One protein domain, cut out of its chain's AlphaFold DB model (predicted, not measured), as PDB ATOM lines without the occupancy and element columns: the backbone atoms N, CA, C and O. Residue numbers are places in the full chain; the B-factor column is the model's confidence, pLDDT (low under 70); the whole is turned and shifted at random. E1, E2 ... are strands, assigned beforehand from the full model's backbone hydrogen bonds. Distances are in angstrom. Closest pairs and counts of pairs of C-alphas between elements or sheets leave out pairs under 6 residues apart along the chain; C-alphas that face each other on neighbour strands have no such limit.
ATOM      1  N   VAL A  28     -10.875  33.290  -1.240       59.84
ATOM      2  CA  VAL A  28     -11.202  33.763   0.109       59.84
ATOM      3  C   VAL A  28     -12.153  34.936  -0.033       59.84
ATOM      4  O   VAL A  28     -11.770  35.989  -0.561       59.84
ATOM      5  N   SER A  29     -13.387  34.746   0.412       65.44
ATOM      6  CA  SER A  29     -14.401  35.773   0.309       65.44
ATOM      7  C   SER A  29     -14.098  36.783   1.407       65.44
ATOM      8  O   SER A  29     -14.550  36.640   2.525       65.44
ATOM      9  N   ASN A  30     -13.326  37.842   1.134       77.38
ATOM     10  CA  ASN A  30     -13.244  39.001   2.045       77.38
ATOM     11  C   ASN A  30     -14.558  39.813   2.002       77.38
ATOM     12  O   ASN A  30     -14.550  41.039   1.908       77.38
ATOM     13  N   THR A  31     -15.689  39.115   1.984       85.00
ATOM     14  CA  THR A  31     -17.027  39.677   1.888       85.00
ATOM     15  C   THR A  31     -17.484  40.051   3.289       85.00
ATOM     16  O   THR A  31     -17.237  39.284   4.225       85.00
ATOM     17  N   PRO A  32     -18.144  41.207   3.452       84.44
ATOM     18  CA  PRO A  32     -18.802  41.544   4.702       84.44
ATOM     19  C   PRO A  32     -19.792  40.451   5.101       84.44
ATOM     20  O   PRO A  32     -20.515  39.940   4.249       84.44
ATOM     21  N   CYS A  33     -19.836  40.122   6.385       79.88
ATOM     22  CA  CYS A  33     -20.800  39.175   6.931       79.88
ATOM     23  C   CYS A  33     -21.316  39.647   8.281       79.88
ATOM     24  O   CYS A  33     -20.642  40.391   8.998       79.88
ATOM     25  N   ARG A  34     -22.508  39.188   8.645       74.06
ATOM     26  CA  ARG A  34     -23.020  39.251  10.022       74.06
ATOM     27  C   ARG A  34     -22.936  37.900  10.718       74.06
ATOM     28  O   ARG A  34     -22.905  37.848  11.943       74.06
ATOM     29  N   GLY A  35     -22.833  36.825   9.939       73.50
ATOM     30  CA  GLY A  35     -22.709  35.469  10.442       73.50
ATOM     31  C   GLY A  35     -22.118  34.487   9.444       73.50
ATOM     32  O   GLY A  35     -22.098  34.744   8.243       73.50
ATOM     33  N   SER A  36     -21.638  33.344   9.943       79.62
ATOM     34  CA  SER A  36     -20.996  32.310   9.114       79.62
ATOM     35  C   SER A  36     -21.932  31.712   8.055       79.62
ATOM     36  O   SER A  36     -21.454  31.182   7.062       79.62
ATOM     37  N   HIS A  37     -23.255  31.830   8.218       79.12
ATOM     38  CA  HIS A  37     -24.239  31.382   7.224       79.12
ATOM     39  C   HIS A  37     -24.255  32.251   5.954       79.12
ATOM     40  O   HIS A  37     -24.665  31.782   4.895       79.12
ATOM     41  N   GLU A  38     -23.797  33.505   6.042       80.12
ATOM     42  CA  GLU A  38     -23.645  34.406   4.892       80.12
ATOM     43  C   GLU A  38     -22.355  34.114   4.110       80.12
ATOM     44  O   GLU A  38     -22.163  34.613   2.998       80.12
ATOM     45  N   CYS A  39     -21.459  33.310   4.689       83.25
ATOM     46  CA  CYS A  39     -20.152  33.041   4.127       83.25
ATOM     47  C   CYS A  39     -20.188  31.860   3.149       83.25
ATOM     48  O   CYS A  39     -20.642  30.764   3.491       83.25
ATOM     49  N   PRO A  40     -19.701  32.047   1.913       83.19
ATOM     50  CA  PRO A  40     -19.711  30.985   0.924       83.19
ATOM     51  C   PRO A  40     -18.630  29.940   1.233       83.19
ATOM     52  O   PRO A  40     -17.673  30.188   1.956       83.19
ATOM     53  N   ASN A  41     -18.729  28.765   0.609       83.00
ATOM     54  CA  ASN A  41     -17.622  27.801   0.518       83.00
ATOM     55  C   ASN A  41     -17.076  27.226   1.842       83.00
ATOM     56  O   ASN A  41     -15.919  26.800   1.895       83.00
ATOM     57  N   GLY A  42     -17.894  27.151   2.894       78.19
ATOM     58  CA  GLY A  42     -17.442  26.631   4.189       78.19
ATOM     59  C   GLY A  42     -16.401  27.549   4.829       78.19
ATOM     60  O   GLY A  42     -15.345  27.092   5.271       78.19
ATOM     61  N   GLU A  43     -16.671  28.846   4.775       89.44
ATOM     62  CA  GLU A  43     -15.960  29.917   5.458       89.44
ATOM     63  C   GLU A  43     -16.721  30.307   6.730       89.44
ATOM     64  O   GLU A  43     -17.925  30.097   6.829       89.44
ATOM     65  N   TYR A  44     -16.033  30.899   7.701       86.75
ATOM     66  CA  TYR A  44     -16.663  31.433   8.910       86.75
ATOM     67  C   TYR A  44     -16.624  32.959   8.903       86.75
ATOM     68  O   TYR A  44     -15.753  33.565   8.274       86.75
ATOM     69  N   CYS A  45     -17.541  33.590   9.628       84.69
ATOM     70  CA  CYS A  45     -17.542  35.036   9.787       84.69
ATOM     71  C   CYS A  45     -16.593  35.442  10.919       84.69
ATOM     72  O   CYS A  45     -16.817  35.090  12.073       84.69
ATOM     73  N   ALA A  46     -15.525  36.174  10.597       85.19
ATOM     74  CA  ALA A  46     -14.626  36.772  11.579       85.19
ATOM     75  C   ALA A  46     -15.046  38.217  11.845       85.19
ATOM     76  O   ALA A  46     -15.012  39.038  10.929       85.19
ATOM     77  N   VAL A  47     -15.417  38.532  13.080       74.56
ATOM     78  CA  VAL A  47     -15.833  39.862  13.506       74.56
ATOM     79  C   VAL A  47     -14.707  40.575  14.248       74.56
ATOM     80  O   VAL A  47     -14.282  40.183  15.331       74.56
ATOM     81  N   THR A  48     -14.264  41.687  13.673       67.25
ATOM     82  CA  THR A  48     -13.290  42.598  14.279       67.25
ATOM     83  C   THR A  48     -13.883  44.002  14.255       67.25
ATOM     84  O   THR A  48     -14.428  44.413  13.234       67.25
ATOM     85  N   ASP A  49     -13.814  44.738  15.368       62.44
ATOM     86  CA  ASP A  49     -14.293  46.129  15.456       62.44
ATOM     87  C   ASP A  49     -15.734  46.321  14.929       62.44
ATOM     88  O   ASP A  49     -16.027  47.231  14.154       62.44
ATOM     89  N   MET A  50     -16.646  45.420  15.324       61.03
ATOM     90  CA  MET A  50     -18.059  45.377  14.892       61.03
ATOM     91  C   MET A  50     -18.285  45.143  13.387       61.03
ATOM     92  O   MET A  50     -19.409  45.271  12.904       61.03
ATOM     93  N   THR A  51     -17.246  44.774  12.642       70.06
ATOM     94  CA  THR A  51     -17.333  44.459  11.214       70.06
ATOM     95  C   THR A  51     -16.995  42.990  11.001       70.06
ATOM     96  O   THR A  51     -15.889  42.548  11.304       70.06
ATOM     97  N   GLY A  52     -17.950  42.215  10.485       80.69
ATOM     98  CA  GLY A  52     -17.716  40.825  10.107       80.69
ATOM     99  C   GLY A  52     -17.144  40.716   8.699       80.69
ATOM    100  O   GLY A  52     -17.538  41.445   7.790       80.69
ATOM    101  N   THR A  53     -16.188  39.815   8.505       86.88
ATOM    102  CA  THR A  53     -15.635  39.452   7.197       86.88
ATOM    103  C   THR A  53     -15.520  37.939   7.095       86.88
ATOM    104  O   THR A  53     -14.999  37.301   8.012       86.88
ATOM    105  N   CYS A  54     -15.960  37.357   5.981       88.50
ATOM    106  CA  CYS A  54     -15.811  35.925   5.761       88.50
ATOM    107  C   CYS A  54     -14.329  35.541   5.649       88.50
ATOM    108  O   CYS A  54     -13.488  36.251   5.085       88.50
ATOM    109  N   ARG A  55     -13.971  34.433   6.289       89.06
ATOM    110  CA  ARG A  55     -12.607  33.917   6.362       89.06
ATOM    111  C   ARG A  55     -12.609  32.409   6.135       89.06
ATOM    112  O   ARG A  55     -13.507  31.709   6.599       89.06
ATOM    113  N   PRO A  56     -11.564  31.870   5.490       89.25
ATOM    114  CA  PRO A  56     -11.429  30.434   5.315       89.25
ATOM    115  C   PRO A  56     -11.322  29.749   6.671       89.25
ATOM    116  O   PRO A  56     -10.568  30.202   7.536       89.25
ATOM    117  N   LEU A  57     -12.019  28.621   6.827       88.44
ATOM    118  CA  LEU A  57     -11.868  27.775   8.007       88.44
ATOM    119  C   LEU A  57     -10.388  27.430   8.266       88.44
ATOM    120  O   LEU A  57      -9.608  27.261   7.317       88.44
ATOM    121  N   PRO A  58      -9.985  27.271   9.540       86.00
ATOM    122  CA  PRO A  58      -8.627  26.880   9.888       86.00
ATOM    123  C   PRO A  58      -8.189  25.601   9.168       86.00
ATOM    124  O   PRO A  58      -8.952  24.642   9.033       86.00
ATOM    125  N   ARG A  59      -6.915  25.551   8.753       85.19
ATOM    126  CA  ARG A  59      -6.346  24.360   8.091       85.19
ATOM    127  C   ARG A  59      -6.468  23.099   8.949       85.19
ATOM    128  O   ARG A  59      -6.665  22.014   8.416       85.19
ATOM    129  N   ARG A  60      -6.323  23.242  10.269       87.62
ATOM    130  CA  ARG A  60      -6.598  22.177  11.235       87.62
ATOM    131  C   ARG A  60      -8.008  22.375  11.769       87.62
ATOM    132  O   ARG A  60      -8.240  23.300  12.538       87.62
ATOM    133  N   ARG A  61      -8.927  21.512  11.341       89.25
ATOM    134  CA  ARG A  61     -10.314  21.508  11.808       89.25
ATOM    135  C   ARG A  61     -10.408  20.659  13.067       89.25
ATOM    136  O   ARG A  61     -10.471  19.437  12.980       89.25
ATOM    137  N   THR A  62     -10.360  21.310  14.221       92.50
ATOM    138  CA  THR A  62     -10.674  20.655  15.493       92.50
ATOM    139  C   THR A  62     -12.195  20.635  15.634       92.50
ATOM    140  O   THR A  62     -12.781  21.715  15.654       92.50
ATOM    141  N   PRO A  63     -12.847  19.462  15.674       93.19
ATOM    142  CA  PRO A  63     -14.290  19.389  15.861       93.19
ATOM    143  C   PRO A  63     -14.672  19.837  17.273       93.19
ATOM    144  O   PRO A  63     -13.927  19.592  18.222       93.19
ATOM    145  N   CYS A  64     -15.840  20.450  17.413       89.69
ATOM    146  CA  CYS A  64     -16.383  20.885  18.695       89.69
ATOM    147  C   CYS A  64     -17.900  20.682  18.734       89.69
ATOM    148  O   CYS A  64     -18.571  20.668  17.702       89.69
ATOM    149  N   LYS A  65     -18.440  20.498  19.937       84.38
ATOM    150  CA  LYS A  65     -19.881  20.549  20.230       84.38
ATOM    151  C   LYS A  65     -20.236  21.783  21.052       84.38
ATOM    152  O   LYS A  65     -21.393  22.180  21.100       84.38
ATOM    153  N   SER A  66     -19.245  22.348  21.730       81.56
ATOM    154  CA  SER A  66     -19.364  23.488  22.626       81.56
ATOM    155  C   SER A  66     -18.033  24.237  22.711       81.56
ATOM    156  O   SER A  66     -16.985  23.715  22.328       81.56
ATOM    157  N   ASN A  67     -18.045  25.455  23.255       79.56
ATOM    158  CA  ASN A  67     -16.821  26.250  23.403       79.56
ATOM    159  C   ASN A  67     -15.802  25.641  24.361       79.56
ATOM    160  O   ASN A  67     -14.613  25.877  24.190       79.56
ATOM    161  N   SER A  68     -16.239  24.830  25.327       81.81
ATOM    162  CA  SER A  68     -15.325  24.123  26.230       81.81
ATOM    163  C   SER A  68     -14.466  23.072  25.523       81.81
ATOM    164  O   SER A  68     -13.465  22.637  26.085       81.81
ATOM    165  N   ASP A  69     -14.835  22.670  24.302       86.38
ATOM    166  CA  ASP A  69     -14.019  21.775  23.474       86.38
ATOM    167  C   ASP A  69     -12.873  22.526  22.771       86.38
ATOM    168  O   ASP A  69     -11.932  21.909  22.264       86.38
ATOM    169  N   CYS A  70     -12.950  23.860  22.721       85.94
ATOM    170  CA  CYS A  70     -11.961  24.719  22.092       85.94
ATOM    171  C   CYS A  70     -10.968  25.260  23.130       85.94
ATOM    172  O   CYS A  70     -11.304  25.504  24.285       85.94
ATOM    173  N   GLY A  71      -9.707  25.415  22.717       85.75
ATOM    174  CA  GLY A  71      -8.667  25.977  23.579       85.75
ATOM    175  C   GLY A  71      -8.789  27.492  23.745       85.75
ATOM    176  O   GLY A  71      -9.577  28.149  23.065       85.75
ATOM    177  N   ASP A  72      -7.937  28.057  24.600       78.44
ATOM    178  CA  ASP A  72      -7.888  29.500  24.831       78.44
ATOM    179  C   ASP A  72      -7.703  30.273  23.514       78.44
ATOM    180  O   ASP A  72      -6.781  29.995  22.736       78.44
ATOM    181  N   ARG A  73      -8.550  31.287  23.292       83.50
ATOM    182  CA  ARG A  73      -8.631  32.102  22.059       83.50
ATOM    183  C   ARG A  73      -9.210  31.379  20.836       83.50
ATOM    184  O   ARG A  73      -8.932  31.777  19.698       83.50
ATOM    185  N   ALA A  74     -10.027  30.357  21.053       87.06
ATOM    186  CA  ALA A  74     -10.847  29.748  20.019       87.06
ATOM    187  C   ALA A  74     -12.308  29.614  20.469       87.06
ATOM    188  O   ALA A  74     -12.605  29.455  21.649       87.06
ATOM    189  N   TRP A  75     -13.207  29.655  19.495       85.50
ATOM    190  CA  TRP A  75     -14.652  29.563  19.653       85.50
ATOM    191  C   TRP A  75     -15.183  28.412  18.797       85.50
ATOM    192  O   TRP A  75     -14.629  28.130  17.732       85.50
ATOM    193  N   CYS A  76     -16.244  27.741  19.240       86.06
ATOM    194  CA  CYS A  76     -16.895  26.700  18.459       86.06
ATOM    195  C   CYS A  76     -17.883  27.320  17.465       86.06
ATOM    196  O   CYS A  76     -18.960  27.759  17.862       86.06
ATOM    197  N   ASP A  77     -17.536  27.362  16.173       85.56
ATOM    198  CA  ASP A  77     -18.458  27.868  15.151       85.56
ATOM    199  C   ASP A  77     -19.699  26.955  15.071       85.56
ATOM    200  O   ASP A  77     -19.554  25.770  14.754       85.56
ATOM    201  N   PRO A  78     -20.912  27.467  15.350       76.19
ATOM    202  CA  PRO A  78     -22.111  26.640  15.498       76.19
ATOM    203  C   PRO A  78     -22.611  26.068  14.167       76.19
ATOM    204  O   PRO A  78     -23.302  25.054  14.156       76.19
ATOM    205  N   LEU A  79     -22.244  26.688  13.041       83.19
ATOM    206  CA  LEU A  79     -22.631  26.225  11.713       83.19
ATOM    207  C   LEU A  79     -21.732  25.078  11.243       83.19
ATOM    208  O   LEU A  79     -22.203  24.090  10.681       83.19
ATOM    209  N   HIS A  80     -20.427  25.211  11.461       86.75
ATOM    210  CA  HIS A  80     -19.427  24.275  10.960       86.75
ATOM    211  C   HIS A  80     -19.012  23.216  11.985       86.75
ATOM    212  O   HIS A  80     -18.378  22.234  11.597       86.75
ATOM    213  N   LEU A  81     -19.350  23.405  13.266       89.25
ATOM    214  CA  LEU A  81     -18.986  22.533  14.391       89.25
ATOM    215  C   LEU A  81     -17.471  22.308  14.496       89.25
ATOM    216  O   LEU A  81     -16.985  21.202  14.753       89.25
ATOM    217  N   VAL A  82     -16.707  23.377  14.261       91.75
ATOM    218  CA  VAL A  82     -15.243  23.384  14.341       91.75
ATOM    219  C   VAL A  82     -14.743  24.589  15.125       91.75
ATOM    220  O   VAL A  82     -15.311  25.678  15.051       91.75
ATOM    221  N   CYS A  83     -13.637  24.407  15.843       90.94
ATOM    222  CA  CYS A  83     -12.976  25.499  16.538       90.94
ATOM    223  C   CYS A  83     -12.359  26.475  15.532       90.94
ATOM    224  O   CYS A  83     -11.489  26.114  14.731       90.94
ATOM    225  N   VAL A  84     -12.792  27.724  15.615       90.31
ATOM    226  CA  VAL A  84     -12.317  28.880  14.853       90.31
ATOM    227  C   VAL A  84     -11.642  29.872  15.809       90.31
ATOM    228  O   VAL A  84     -11.825  29.764  17.020       90.31
ATOM    229  N   PRO A  85     -10.813  30.812  15.325       88.44
ATOM    230  CA  PRO A  85     -10.228  31.843  16.185       88.44
ATOM    231  C   PRO A  85     -11.307  32.632  16.935       88.44
ATOM    232  O   PRO A  85     -12.381  32.839  16.391       88.44
ATOM    233  N   ASP A  86     -11.014  33.138  18.132       81.81
ATOM    234  CA  ASP A  86     -11.981  33.897  18.950       81.81
ATOM    235  C   ASP A  86     -12.486  35.184  18.277       81.81
ATOM    236  O   ASP A  86     -13.574  35.649  18.572       81.81
ATOM    237  N   ALA A  87     -11.769  35.720  17.284       75.62
ATOM    238  CA  ALA A  87     -12.297  36.789  16.430       75.62
ATOM    239  C   ALA A  87     -13.537  36.353  15.622       75.62
ATOM    240  O   ALA A  87     -14.247  37.186  15.090       75.62
ATOM    241  N   ALA A  88     -13.803  35.055  15.485       75.62
ATOM    242  CA  ALA A  88     -15.046  34.529  14.925       75.62
ATOM    243  C   ALA A  88     -16.230  34.636  15.883       75.62
ATOM    244  O   ALA A  88     -17.378  34.505  15.460       75.62
ATOM    245  N   LYS A  89     -15.956  34.818  17.178       72.44
ATOM    246  CA  LYS A  89     -16.992  35.031  18.169       72.44
ATOM    247  C   LYS A  89     -17.714  36.327  17.793       72.44
ATOM    248  O   LYS A  89     -17.061  37.369  17.680       72.44
ATOM    249  N   PRO A  90     -19.038  36.295  17.592       63.56
ATOM    250  CA  PRO A  90     -19.788  37.523  17.411       63.56
ATOM    251  C   PRO A  90     -19.528  38.428  18.630       63.56
ATOM    252  O   PRO A  90     -19.593  37.930  19.761       63.56
ATOM    253  N   PRO A  91     -19.209  39.727  18.460       56.78
ATOM    254  CA  PRO A  91     -19.221  40.661  19.580       56.78
ATOM    255  C   PRO A  91     -20.604  40.576  20.209       56.78
ATOM    256  O   PRO A  91     -21.566  40.451  19.470       56.78
ATOM    257  N   SER A  92     -20.721  40.611  21.533       54.75
ATOM    258  CA  SER A  92     -22.017  40.564  22.222       54.75
ATOM    259  C   SER A  92     -23.008  41.523  21.550       54.75
ATOM    260  O   SER A  92     -22.857  42.744  21.645       54.75
TER     261      SER A  92
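What this domain is: This is residues 28 to 92 of the 126 residues of a protein of Desulfovibrio sp. X2 (UniProt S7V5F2). With little regular structure, the model is two small strand hairpins, E1 with E2 and E3 with E4, set in long loops. Residues 28 to 42 loop beside the first hairpin, and residues 57 to 73 lead to the second. The printed part has 65 residues, no named helix and four named strands, E1 to E4 in chain order, in two antiparallel sheets; the class is all strand, with 20 residues in named elements. It is compact, radius of gyration of the C-alphas 10.6 A, spanning 28 by 25 by 16 A.

How they stand to each other: Residues 32 to 33 pair antiparallel with residues 52 to 53 of E2, residues 51 to 56. E1, residues 43 to 48, forms a hairpin with E2 at 146 degrees; N 46 and O 53 are 2.9 A apart, within hydrogen-bond range. E3, residues 74 to 77, forms a hairpin with E4, residues 82 to 85, at 134 degrees; N 75 and O 84, 2.8 A apart, are within hydrogen-bond range. The closest C-alphas of E1 and E3, Tyr 44 and Asp 77, are 7.4 A apart. E2 is apart from E3 and E4.

Where its parts are: E1 starts at C-alpha 43 (-15.960, 29.917, 5.458) and measures 15.7 A; E2 measures 16.3 A, E3 9.2 A. E4, 10.0 A, ends at C-alpha 85 (-10.228, 31.843, 16.185).

The domain as a whole: The farthest C-alphas, Thr 31 and Ser 68, are 28.9 A apart. The printed part has no cut; E2 to E3 is a long link. Residues 28 to 29, 48 to 50 and 90 to 92 have pLDDT under 70.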